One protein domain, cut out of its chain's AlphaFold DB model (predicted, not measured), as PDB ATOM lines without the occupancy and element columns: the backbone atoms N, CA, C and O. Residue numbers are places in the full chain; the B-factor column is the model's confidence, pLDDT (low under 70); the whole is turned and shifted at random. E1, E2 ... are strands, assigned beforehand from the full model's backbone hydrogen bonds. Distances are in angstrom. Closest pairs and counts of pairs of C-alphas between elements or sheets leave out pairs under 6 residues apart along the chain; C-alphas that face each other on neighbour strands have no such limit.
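This is residues 2 to 87 of the 1142 residues of the protein "Leishmanolysin" of Rhodospirillales bacterium URHD0017 (UniProt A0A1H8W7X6). A strongly twisted sheet of four antiparallel strands, E4 to E7, is joined on its E4 side by a small sheet of three short strands, E1 to E3, whose strands cross those of the larger sheet; the two make a loose, only partly face-to-face sandwich. A long loop, residues 23 to 43, leads from the small sheet to the larger one. The printed part has 86 residues with seven named strands, E1 to E7 in chain order, and no named helix; the sheet orders are E4 - E5 - E6 - E7 and E1 - E2 - E3, both antiparallel. The class is all strand, though under half of the residues, 37 of 86, are in named strands. The whole is compact, with a radius of gyration of the C-alphas of 11.7 A and spans of 30 by 29 by 27 A.

E4, residues 44 to 52, and E5, residues 55 to 62, are an antiparallel hairpin at 158 degrees, with N 47 and O 59 2.8 A apart, within hydrogen-bond range. E5 and E6, residues 66 to 72, form another at 157 degrees, with N 58 and O 70 at 2.9 A. E6 and E7, residues 78 to 81, follow at 146 degrees, with N 71 and O 80 at 2.8 A. E4 to E7 are a meander, each strand the antiparallel neighbour of the one before, and E4 and E7 are its edge strands. E4 bends by 58 degrees at residue 47. E1, residues 3 to 5, E2, residues 12 to 14, and E3, residues 20 to 22, form a second meander. N 12 and O 5 are 3.2 A apart, and N 13 and O 21 are 3.0 A apart. The two sheets form a sandwich, two sheets face to face, with their best planes 41 degrees apart and their strands at 65 degrees. The closest C-alphas of E1 and E4 are those of Glu 5 and Gly 48, 5.6 A apart; those of E2 and E4 are Leu 12 and Ala 49, 5.9 A. E1 and E7 are apart.

E4 begins at C-alpha 44 (-23.779, 52.179, -31.097) and measures 22.5 A from first to last C-alpha. E5 also measures 22.5 A, and E6 19.5 A. E1 begins at C-alpha 3 (-30.599, 48.744, -46.367), and E7 ends at C-alpha 81 (-19.639, 39.908, -27.542). Residues 21 to 22 of E3 pair antiparallel with residues 27 to 28, and residues 66 to 67 of E6 with residues 85 to 86.

The two C-alphas farthest apart are those of Gly 16 and Asn 86, 32.0 A. The printed part has no cut. The link from E3 to E4 is long, with 21 residues. The mean pLDDT of the printed part is 87.2; residues 2 to 3 are under 70.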
ATOM      1  N   PRO A   2     -34.722  50.837 -45.824       55.81
ATOM      2  CA  PRO A   2     -33.360  51.347 -45.934       55.81
ATOM      3  C   PRO A   2     -32.393  50.208 -45.607       55.81
ATOM      4  O   PRO A   2     -32.421  49.685 -44.497       55.81
ATOM      5  N   ASN A   3     -31.581  49.803 -46.578       67.38
ATOM      6  CA  ASN A   3     -30.599  48.744 -46.367       67.38
ATOM      7  C   ASN A   3     -29.433  49.328 -45.555       67.38
ATOM      8  O   ASN A   3     -28.946  50.406 -45.910       67.38
ATOM      9  N   ILE A   4     -28.983  48.650 -44.495       81.62
ATOM     10  CA  ILE A   4     -27.754  49.055 -43.792       81.62
ATOM     11  C   ILE A   4     -26.553  48.529 -44.571       81.62
ATOM     12  O   ILE A   4     -25.617  49.272 -44.856       81.62
ATOM     13  N   GLU A   5     -26.607  47.250 -44.931       81.88
ATOM     14  CA  GLU A   5     -25.511  46.519 -45.551       81.88
ATOM     15  C   GLU A   5     -26.107  45.369 -46.397       81.88
ATOM     16  O   GLU A   5     -27.150  44.805 -46.058       81.88
ATOM     17  N   THR A   6     -25.532  45.115 -47.579       78.69
ATOM     18  CA  THR A   6     -26.027  44.130 -48.572       78.69
ATOM     19  C   THR A   6     -24.903  43.405 -49.320       78.69
ATOM     20  O   THR A   6     -25.134  42.852 -50.399       78.69
ATOM     21  N   SER A   7     -23.680  43.521 -48.826       76.94
ATOM     22  CA  SER A   7     -22.505  42.809 -49.300       76.94
ATOM     23  C   SER A   7     -22.472  41.401 -48.677       76.94
ATOM     24  O   SER A   7     -23.422  40.960 -48.029       76.94
ATOM     25  N   GLY A   8     -21.400  40.654 -48.954       77.06
ATOM     26  CA  GLY A   8     -21.133  39.375 -48.300       77.06
ATOM     27  C   GLY A   8     -22.264  38.346 -48.435       77.06
ATOM     28  O   GLY A   8     -22.762  38.102 -49.537       77.06
ATOM     29  N   SER A   9     -22.623  37.686 -47.332       80.50
ATOM     30  CA  SER A   9     -23.657  36.637 -47.286       80.50
ATOM     31  C   SER A   9     -24.923  37.027 -46.532       80.50
ATOM     32  O   SER A   9     -25.978  36.439 -46.779       80.50
ATOM     33  N   THR A  10     -24.827  37.943 -45.564       87.69
ATOM     34  CA  THR A  10     -25.902  38.191 -44.597       87.69
ATOM     35  C   THR A  10     -26.280  39.653 -44.590       87.69
ATOM     36  O   THR A  10     -25.881  40.424 -43.728       87.69
ATOM     37  N   ARG A  11     -27.177  39.989 -45.513       87.50
ATOM     38  CA  ARG A  11     -27.830  41.291 -45.556       87.50
ATOM     39  C   ARG A  11     -28.375  41.700 -44.178       87.50
ATOM     40  O   ARG A  11     -29.244  41.005 -43.631       87.50
ATOM     41  N   LEU A  12     -27.903  42.846 -43.691       90.06
ATOM     42  CA  LEU A  12     -28.363  43.532 -42.484       90.06
ATOM     43  C   LEU A  12     -29.320  44.681 -42.854       90.06
ATOM     44  O   LEU A  12     -28.963  45.628 -43.564       90.06
ATOM     45  N   ASP A  13     -30.538  44.633 -42.320       89.62
ATOM     46  CA  ASP A  13     -31.564  45.669 -42.481       89.62
ATOM     47  C   ASP A  13     -32.150  46.081 -41.116       89.62
ATOM     48  O   ASP A  13     -31.767  45.582 -40.055       89.62
ATOM     49  N   TYR A  14     -33.132  46.984 -41.149       87.31
ATOM     50  CA  TYR A  14     -34.132  47.106 -40.094       87.31
ATOM     51  C   TYR A  14     -35.548  47.125 -40.675       87.31
ATOM     52  O   TYR A  14     -35.787  47.595 -41.793       87.31
ATOM     53  N   ASP A  15     -36.496  46.593 -39.906       85.56
ATOM     54  CA  ASP A  15     -37.893  46.477 -40.313       85.56
ATOM     55  C   ASP A  15     -38.704  47.775 -40.105       85.56
ATOM     56  O   ASP A  15     -38.209  48.796 -39.625       85.56
ATOM     57  N   GLY A  16     -39.998  47.734 -40.447       80.38
ATOM     58  CA  GLY A  16     -40.923  48.862 -40.258       80.38
ATOM     59  C   GLY A  16     -41.194  49.253 -38.795       80.38
ATOM     60  O   GLY A  16     -41.919  50.212 -38.557       80.38
ATOM     61  N   SER A  17     -40.637  48.525 -37.823       85.75
ATOM     62  CA  SER A  17     -40.647  48.831 -36.385       85.75
ATOM     63  C   SER A  17     -39.243  49.177 -35.856       85.75
ATOM     64  O   SER A  17     -39.023  49.169 -34.645       85.75
ATOM     65  N   ASN A  18     -38.297  49.498 -36.749       88.19
ATOM     66  CA  ASN A  18     -36.894  49.808 -36.456       88.19
ATOM     67  C   ASN A  18     -36.109  48.675 -35.767       88.19
ATOM     68  O   ASN A  18     -35.072  48.953 -35.160       88.19
ATOM     69  N   ARG A  19     -36.567  47.417 -35.839       92.38
ATOM     70  CA  ARG A  19     -35.846  46.249 -35.300       92.38
ATOM     71  C   ARG A  19     -34.786  45.802 -36.299       92.38
ATOM     72  O   ARG A  19     -35.111  45.668 -37.476       92.38
ATOM     73  N   TYR A  20     -33.558  45.556 -35.849       94.00
ATOM     74  CA  TYR A  20     -32.501  45.012 -36.705       94.00
ATOM     75  C   TYR A  20     -32.859  43.596 -37.166       94.00
ATOM     76  O   TYR A  20     -33.285  42.759 -36.362       94.00
ATOM     77  N   THR A  21     -32.658  43.323 -38.453       91.50
ATOM     78  CA  THR A  21     -32.929  42.019 -39.060       91.50
ATOM     79  C   THR A  21     -31.751  41.516 -39.887       91.50
ATOM     80  O   THR A  21     -31.005  42.286 -40.489       91.50
ATOM     81  N   LEU A  22     -31.598  40.194 -39.899       90.75
ATOM     82  CA  LEU A  22     -30.551  39.449 -40.592       90.75
ATOM     83  C   LEU A  22     -31.185  38.580 -41.687       90.75
ATOM     84  O   LEU A  22     -32.344  38.166 -41.569       90.75
ATOM     85  N   GLY A  23     -30.433  38.306 -42.754       83.25
ATOM     86  CA  GLY A  23     -30.869  37.403 -43.822       83.25
ATOM     87  C   GLY A  23     -32.084  37.933 -44.589       83.25
ATOM     88  O   GLY A  23     -33.072  37.222 -44.758       83.25
ATOM     89  N   ALA A  24     -32.035  39.204 -45.005       78.75
ATOM     90  CA  ALA A  24     -33.105  39.887 -45.748       78.75
ATOM     91  C   ALA A  24     -34.474  39.935 -45.025       78.75
ATOM     92  O   ALA A  24     -35.526  39.955 -45.668       78.75
ATOM     93  N   GLY A  25     -34.463  39.959 -43.687       74.69
ATOM     94  CA  GLY A  25     -35.668  40.048 -42.855       74.69
ATOM     95  C   GLY A  25     -36.121  38.737 -42.209       74.69
ATOM     96  O   GLY A  25     -37.089  38.762 -41.454       74.69
ATOM     97  N   ALA A  26     -35.442  37.615 -42.469       80.50
ATOM     98  CA  ALA A  26     -35.821  36.300 -41.942       80.50
ATOM     99  C   ALA A  26     -35.633  36.164 -40.418       80.50
ATOM    100  O   ALA A  26     -36.410  35.473 -39.758       80.50
ATOM    101  N   THR A  27     -34.623  36.828 -39.851       90.81
ATOM    102  CA  THR A  27     -34.242  36.683 -38.440       90.81
ATOM    103  C   THR A  27     -34.197  38.050 -37.760       90.81
ATOM    104  O   THR A  27     -33.548  38.965 -38.260       90.81
ATOM    105  N   ILE A  28     -34.862  38.207 -36.612       93.06
ATOM    106  CA  ILE A  28     -34.830  39.444 -35.810       93.06
ATOM    107  C   ILE A  28     -33.725  39.326 -34.762       93.06
ATOM    108  O   ILE A  28     -33.697  38.358 -34.006       93.06
ATOM    109  N   LEU A  29     -32.848  40.324 -34.675       93.81
ATOM    110  CA  LEU A  29     -31.821  40.373 -33.639       93.81
ATOM    111  C   LEU A  29     -32.459  40.628 -32.264       93.81
ATOM    112  O   LEU A  29     -33.243  41.564 -32.108       93.81
ATOM    113  N   THR A  30     -32.113  39.829 -31.255       94.56
ATOM    114  CA  THR A  30     -32.629  39.948 -29.882       94.56
ATOM    115  C   THR A  30     -31.504  39.944 -28.843       94.56
ATOM    116  O   THR A  30     -30.478  39.288 -29.012       94.56
ATOM    117  N   TYR A  31     -31.702  40.670 -27.743       94.00
ATOM    118  CA  TYR A  31     -30.810  40.715 -26.585       94.00
ATOM    119  C   TYR A  31     -31.645  40.492 -25.320       94.00
ATOM    120  O   TYR A  31     -32.631  41.193 -25.095       94.00
ATOM    121  N   GLY A  32     -31.305  39.476 -24.520       89.94
ATOM    122  CA  GLY A  32     -32.122  39.077 -23.363       89.94
ATOM    123  C   GLY A  32     -33.561  38.669 -23.724       89.94
ATOM    124  O   GLY A  32     -34.474  38.898 -22.938       89.94
ATOM    125  N   GLY A  33     -33.781  38.139 -24.934       88.25
ATOM    126  CA  GLY A  33     -35.107  37.782 -25.463       88.25
ATOM    127  C   GLY A  33     -35.924  38.950 -26.038       88.25
ATOM    128  O   GLY A  33     -36.984  38.718 -26.613       88.25
ATOM    129  N   VAL A  34     -35.444  40.195 -25.938       92.44
ATOM    130  CA  VAL A  34     -36.126  41.388 -26.469       92.44
ATOM    131  C   VAL A  34     -35.509  41.798 -27.804       92.44
ATOM    132  O   VAL A  34     -34.290  41.803 -27.946       92.44
ATOM    133  N   ALA A  35     -36.334  42.164 -28.789       92.75
ATOM    134  CA  ALA A  35     -35.852  42.615 -30.095       92.75
ATOM    135  C   ALA A  35     -35.017  43.902 -30.002       92.75
ATOM    136  O   ALA A  35     -35.434  44.889 -29.393       92.75
ATOM    137  N   VAL A  36     -33.854  43.891 -30.651       94.12
ATOM    138  CA  VAL A  36     -32.918  45.014 -30.704       94.12
ATOM    139  C   VAL A  36     -33.354  45.981 -31.798       94.12
ATOM    140  O   VAL A  36     -33.457  45.610 -32.968       94.12
ATOM    141  N   THR A  37     -33.581  47.237 -31.430       92.25
ATOM    142  CA  THR A  37     -33.888  48.329 -32.355       92.25
ATOM    143  C   THR A  37     -32.670  49.208 -32.613       92.25
ATOM    144  O   THR A  37     -31.695  49.191 -31.860       92.25
ATOM    145  N   THR A  38     -32.766  50.072 -33.625       88.38
ATOM    146  CA  THR A  38     -31.792  51.146 -33.902       88.38
ATOM    147  C   THR A  38     -31.608  52.152 -32.751       88.38
ATOM    148  O   THR A  38     -30.732  53.011 -32.823       88.38
ATOM    149  N   THR A  39     -32.404  52.054 -31.680       87.69
ATOM    150  CA  THR A  39     -32.310  52.881 -30.466       87.69
ATOM    151  C   THR A  39     -32.005  52.090 -29.188       87.69
ATOM    152  O   THR A  39     -31.835  52.710 -28.139       87.69
ATOM    153  N   SER A  40     -31.893  50.754 -29.239       90.50
ATOM    154  CA  SER A  40     -31.642  49.920 -28.048       90.50
ATOM    155  C   SER A  40     -30.301  50.204 -27.366       90.50
ATOM    156  O   SER A  40     -30.210  50.089 -26.145       90.50
ATOM    157  N   PHE A  41     -29.272  50.593 -28.125       90.56
ATOM    158  CA  PHE A  41     -27.927  50.849 -27.603       90.56
ATOM    159  C   PHE A  41     -27.456  52.252 -27.983       90.56
ATOM    160  O   PHE A  41     -26.996  52.506 -29.094       90.56
ATOM    161  N   SER A  42     -27.579  53.189 -27.041       88.75
ATOM    162  CA  SER A  42     -27.203  54.586 -27.268       88.75
ATOM    163  C   SER A  42     -25.728  54.713 -27.668       88.75
ATOM    164  O   SER A  42     -24.839  54.222 -26.973       88.75
ATOM    165  N   GLY A  43     -25.475  55.381 -28.795       88.88
ATOM    166  CA  GLY A  43     -24.128  55.609 -29.323       88.88
ATOM    167  C   GLY A  43     -23.505  54.438 -30.090       88.88
ATOM    168  O   GLY A  43     -22.357  54.581 -30.507       88.88
ATOM    169  N   TRP A  44     -24.228  53.333 -30.310       92.88
ATOM    170  CA  TRP A  44     -23.779  52.179 -31.097       92.88
ATOM    171  C   TRP A  44     -24.751  51.867 -32.239       92.88
ATOM    172  O   TRP A  44     -25.964  51.951 -32.068       92.88
ATOM    173  N   ALA A  45     -24.223  51.461 -33.392       92.00
ATOM    174  CA  ALA A  45     -25.012  50.976 -34.522       92.00
ATOM    175  C   ALA A  45     -24.378  49.715 -35.118       92.00
ATOM    176  O   ALA A  45     -23.157  49.666 -35.285       92.00
ATOM    177  N   ALA A  46     -25.191  48.713 -35.458       92.62
ATOM    178  CA  ALA A  46     -24.743  47.598 -36.287       92.62
ATOM    179  C   ALA A  46     -24.482  48.104 -37.716       92.62
ATOM    180  O   ALA A  46     -25.293  48.865 -38.248       92.62
ATOM    181  N   ILE A  47     -23.345  47.718 -38.304       90.50
ATOM    182  CA  ILE A  47     -22.862  48.217 -39.606       90.50
ATOM    183  C   ILE A  47     -22.649  47.128 -40.666       90.50
ATOM    184  O   ILE A  47     -22.560  47.468 -41.842       90.50
ATOM    185  N   GLY A  48     -22.611  45.856 -40.266       90.12
ATOM    186  CA  GLY A  48     -22.549  44.696 -41.158       90.12
ATOM    187  C   GLY A  48     -22.748  43.392 -40.385       90.12
ATOM    188  O   GLY A  48     -22.557  43.360 -39.163       90.12
ATOM    189  N   ALA A  49     -23.163  42.328 -41.073       90.81
ATOM    190  CA  ALA A  49     -23.396  41.015 -40.473       90.81
ATOM    191  C   ALA A  49     -22.962  39.877 -41.407       90.81
ATOM    192  O   ALA A  49     -23.102  39.990 -42.614       90.81
ATOM    193  N   GLU A  50     -22.477  38.759 -40.860       88.88
ATOM    194  CA  GLU A  50     -22.049  37.594 -41.645       88.88
ATOM    195  C   GLU A  50     -22.350  36.263 -40.945       88.88
ATOM    196  O   GLU A  50     -22.027  36.088 -39.772       88.88
ATOM    197  N   LEU A  51     -22.928  35.294 -41.662       85.00
ATOM    198  CA  LEU A  51     -23.210  33.947 -41.148       85.00
ATOM    199  C   LEU A  51     -21.995  33.025 -41.313       85.00
ATOM    200  O   LEU A  51     -21.696  32.576 -42.423       85.00
ATOM    201  N   ILE A  52     -21.306  32.717 -40.218       76.75
ATOM    202  CA  ILE A  52     -20.086  31.903 -40.196       76.75
ATOM    203  C   ILE A  52     -20.355  30.659 -39.341       76.75
ATOM    204  O   ILE A  52     -20.724  30.767 -38.176       76.75
ATOM    205  N   ASN A  53     -20.220  29.470 -39.935       72.12
ATOM    206  CA  ASN A  53     -20.441  28.164 -39.289       72.12
ATOM    207  C   ASN A  53     -21.760  28.060 -38.486       72.12
ATOM    208  O   ASN A  53     -21.802  27.478 -37.407       72.12
ATOM    209  N   GLY A  54     -22.848  28.648 -39.002       76.12
ATOM    210  CA  GLY A  54     -24.173  28.628 -38.362       76.12
ATOM    211  C   GLY A  54     -24.413  29.706 -37.293       76.12
ATOM    212  O   GLY A  54     -25.531  29.808 -36.788       76.12
ATOM    213  N   VAL A  55     -23.413  30.538 -36.986       83.00
ATOM    214  CA  VAL A  55     -23.505  31.676 -36.057       83.00
ATOM    215  C   VAL A  55     -23.379  32.984 -36.837       83.00
ATOM    216  O   VAL A  55     -22.478  33.154 -37.658       83.00
ATOM    217  N   TYR A  56     -24.277  33.934 -36.594       88.88
ATOM    218  CA  TYR A  56     -24.167  35.276 -37.152       88.88
ATOM    219  C   TYR A  56     -23.146  36.095 -36.353       88.88
ATOM    220  O   TYR A  56     -23.277  36.252 -35.137       88.88
ATOM    221  N   GLN A  57     -22.158  36.660 -37.040       89.44
ATOM    222  CA  GLN A  57     -21.264  37.682 -36.506       89.44
ATOM    223  C   GLN A  57     -21.782  39.059 -36.926       89.44
ATOM    224  O   GLN A  57     -21.834  39.354 -38.116       89.44
ATOM    225  N   VAL A  58     -22.171  39.907 -35.972       92.06
ATOM    226  CA  VAL A  58     -22.692  41.262 -36.240       92.06
ATOM    227  C   VAL A  58     -21.692  42.300 -35.741       92.06
ATOM    228  O   VAL A  58     -21.385  42.344 -34.549       92.06
ATOM    229  N   VAL A  59     -21.180  43.145 -36.638       92.00
ATOM    230  CA  VAL A  59     -20.222  44.208 -36.297       92.00
ATOM    231  C   VAL A  59     -20.977  45.466 -35.891       92.00
ATOM    232  O   VAL A  59     -21.785  46.003 -36.650       92.00
ATOM    233  N   TRP A  60     -20.665  45.969 -34.703       93.19
ATOM    234  CA  TRP A  60     -21.178  47.219 -34.158       93.19
ATOM    235  C   TRP A  60     -20.083  48.277 -34.118       93.19
ATOM    236  O   TRP A  60     -18.961  47.989 -33.706       93.19
ATOM    237  N   LYS A  61     -20.426  49.515 -34.480       92.38
ATOM    238  CA  LYS A  61     -19.552  50.694 -34.439       92.38
ATOM    239  C   LYS A  61     -20.113  51.732 -33.474       92.38
ATOM    240  O   LYS A  61     -21.309  52.027 -33.507       92.38
ATOM    241  N   SER A  62     -19.253  52.301 -32.634       91.38
ATOM    242  CA  SER A  62     -19.611  53.380 -31.714       91.38
ATOM    243  C   SER A  62     -19.335  54.763 -32.299       91.38
ATOM    244  O   SER A  62     -18.476  54.944 -33.166       91.38
ATOM    245  N   THR A  63     -19.995  55.783 -31.748       87.12
ATOM    246  CA  THR A  63     -19.691  57.199 -32.028       87.12
ATOM    247  C   THR A  63     -18.269  57.612 -31.624       87.12
ATOM    248  O   THR A  63     -17.766  58.615 -32.124       87.12
ATOM    249  N   ALA A  64     -17.591  56.828 -30.776       86.88
ATOM    250  CA  ALA A  64     -16.184  57.003 -30.408       86.88
ATOM    251  C   ALA A  64     -15.201  56.274 -31.355       86.88
ATOM    252  O   ALA A  64     -14.016  56.166 -31.040       86.88
ATOM    253  N   ASN A  65     -15.675  55.766 -32.502       86.38
ATOM    254  CA  ASN A  65     -14.908  54.972 -33.474       86.38
ATOM    255  C   ASN A  65     -14.269  53.701 -32.872       86.38
ATOM    256  O   ASN A  65     -13.160  53.303 -33.239       86.38
ATOM    257  N   GLN A  66     -14.982  53.076 -31.934       91.19
ATOM    258  CA  GLN A  66     -14.681  51.745 -31.405       91.19
ATOM    259  C   GLN A  66     -15.628  50.718 -32.025       91.19
ATOM    260  O   GLN A  66     -16.724  51.073 -32.458       91.19
ATOM    261  N   TYR A  67     -15.219  49.452 -32.038       92.06
ATOM    262  CA  TYR A  67     -15.966  48.374 -32.680       92.06
ATOM    263  C   TYR A  67     -16.114  47.186 -31.730       92.06
ATOM    264  O   TYR A  67     -15.200  46.904 -30.960       92.06
ATOM    265  N   VAL A  68     -17.239  46.475 -31.788       91.62
ATOM    266  CA  VAL A  68     -17.406  45.159 -31.144       91.62
ATOM    267  C   VAL A  68     -18.081  44.201 -32.113       91.62
ATOM    268  O   VAL A  68     -18.857  44.618 -32.971       91.62
ATOM    269  N   ILE A  69     -17.792  42.913 -31.968       89.69
ATOM    270  CA  ILE A  69     -18.418  41.846 -32.753       89.69
ATOM    271  C   ILE A  69     -19.344  41.086 -31.814       89.69
ATOM    272  O   ILE A  69     -18.920  40.651 -30.744       89.69
ATOM    273  N   TRP A  70     -20.605  40.954 -32.194       92.25
ATOM    274  CA  TRP A  70     -21.583  40.131 -31.496       92.25
ATOM    275  C   TRP A  70     -21.678  38.767 -32.158       92.25
ATOM    276  O   TRP A  70     -21.777  38.689 -33.379       92.25
ATOM    277  N   LEU A  71     -21.702  37.717 -31.344       88.94
ATOM    278  CA  LEU A  71     -22.067  36.370 -31.753       88.94
ATOM    279  C   LEU A  71     -23.551  36.174 -31.470       88.94
ATOM    280  O   LEU A  71     -24.031  36.447 -30.364       88.94
ATOM    281  N   VAL A  72     -24.280  35.757 -32.497       90.50
ATOM    282  CA  VAL A  72     -25.737  35.704 -32.513       90.50
ATOM    283  C   VAL A  72     -26.156  34.354 -33.090       90.50
ATOM    284  O   VAL A  72     -25.736  33.970 -34.180       90.50
ATOM    285  N   ALA A  73     -26.990  33.625 -32.356       88.31
ATOM    286  CA  ALA A  73     -27.514  32.332 -32.777       88.31
ATOM    287  C   ALA A  73     -28.351  32.451 -34.066       88.31
ATOM    288  O   ALA A  73     -28.868  33.519 -34.394       88.31
ATOM    289  N   SER A  74     -28.561  31.335 -34.767       87.81
ATOM    290  CA  SER A  74     -29.363  31.279 -36.001       87.81
ATOM    291  C   SER A  74     -30.805  31.795 -35.845       87.81
ATOM    292  O   SER A  74     -31.386  32.301 -36.803       87.81
ATOM    293  N   ASN A  75     -31.369  31.738 -34.632       89.06
ATOM    294  CA  ASN A  75     -32.680  32.304 -34.286       89.06
ATOM    295  C   ASN A  75     -32.658  33.815 -33.959       89.06
ATOM    296  O   ASN A  75     -33.698  34.377 -33.625       89.06
ATOM    297  N   GLY A  76     -31.495  34.468 -34.033       89.94
ATOM    298  CA  GLY A  76     -31.316  35.893 -33.756       89.94
ATOM    299  C   GLY A  76     -31.007  36.242 -32.299       89.94
ATOM    300  O   GLY A  76     -30.896  37.424 -31.980       89.94
ATOM    301  N   ALA A  77     -30.856  35.267 -31.398       92.88
ATOM    302  CA  ALA A  77     -30.496  35.532 -30.005       92.88
ATOM    303  C   ALA A  77     -29.010  35.879 -29.838       92.88
ATOM    304  O   ALA A  77     -28.138  35.109 -30.239       92.88
ATOM    305  N   PHE A  78     -28.715  37.011 -29.196       93.56
ATOM    306  CA  PHE A  78     -27.373  37.338 -28.712       93.56
ATOM    307  C   PHE A  78     -26.828  36.226 -27.804       93.56
ATOM    308  O   PHE A  78     -27.473  35.852 -26.824       93.56
ATOM    309  N   GLN A  79     -25.625  35.743 -28.114       91.12
ATOM    310  CA  GLN A  79     -24.897  34.752 -27.323       91.12
ATOM    311  C   GLN A  79     -23.778  35.414 -26.510       91.12
ATOM    312  O   GLN A  79     -23.701  35.237 -25.296       91.12
ATOM    313  N   SER A  80     -22.919  36.201 -27.166       88.19
ATOM    314  CA  SER A  80     -21.794  36.892 -26.524       88.19
ATOM    315  C   SER A  80     -21.257  38.040 -27.383       88.19
ATOM    316  O   SER A  80     -21.600  38.174 -28.555       88.19
ATOM    317  N   MET A  81     -20.368  38.861 -26.816       87.06
ATOM    318  CA  MET A  81     -19.639  39.908 -27.542       87.06
ATOM    319  C   MET A  81     -18.127  39.749 -27.374       87.06
ATOM    320  O   MET A  81     -17.658  39.348 -26.310       87.06
ATOM    321  N   GLY A  82     -17.379  40.071 -28.428       79.38
ATOM    322  CA  GLY A  82     -15.920  40.134 -28.408       79.38
ATOM    323  C   GLY A  82     -15.375  41.403 -27.743       79.38
ATOM    324  O   GLY A  82     -16.117  42.293 -27.327       79.38
ATOM    325  N   ASN A  83     -14.045  41.489 -27.681       82.62
ATOM    326  CA  ASN A  83     -13.327  42.650 -27.154       82.62
ATOM    327  C   ASN A  83     -13.623  43.937 -27.947       82.62
ATOM    328  O   ASN A  83     -13.927  43.898 -29.139       82.62
ATOM    329  N   VAL A  84     -13.469  45.089 -27.286       86.62
ATOM    330  CA  VAL A  84     -13.572  46.405 -27.934       86.62
ATOM    331  C   VAL A  84     -12.343  46.645 -28.811       86.62
ATOM    332  O   VAL A  84     -11.226  46.794 -28.315       86.62
ATOM    333  N   LEU A  85     -12.561  46.706 -30.122       87.75
ATOM    334  CA  LEU A  85     -11.541  46.905 -31.145       87.75
ATOM    335  C   LEU A  85     -11.395  48.387 -31.516       87.75
ATOM    336  O   LEU A  85     -12.352  49.166 -31.505       87.75
ATOM    337  N   ASN A  86     -10.178  48.769 -31.905       85.31
ATOM    338  CA  ASN A  86      -9.876  50.062 -32.523       85.31
ATOM    339  C   ASN A  86      -9.989  49.936 -34.054       85.31
ATOM    340  O   ASN A  86      -9.614  48.900 -34.607       85.31
ATOM    341  N   GLY A  87     -10.428  50.996 -34.743       81.06
ATOM    342  CA  GLY A  87     -10.487  51.065 -36.210       81.06
ATOM    343  C   GLY A  87      -9.181  50.695 -36.936       81.06
ATOM    344  O   GLY A  87      -9.226  50.192 -38.053       81.06
TER     345      GLY A  87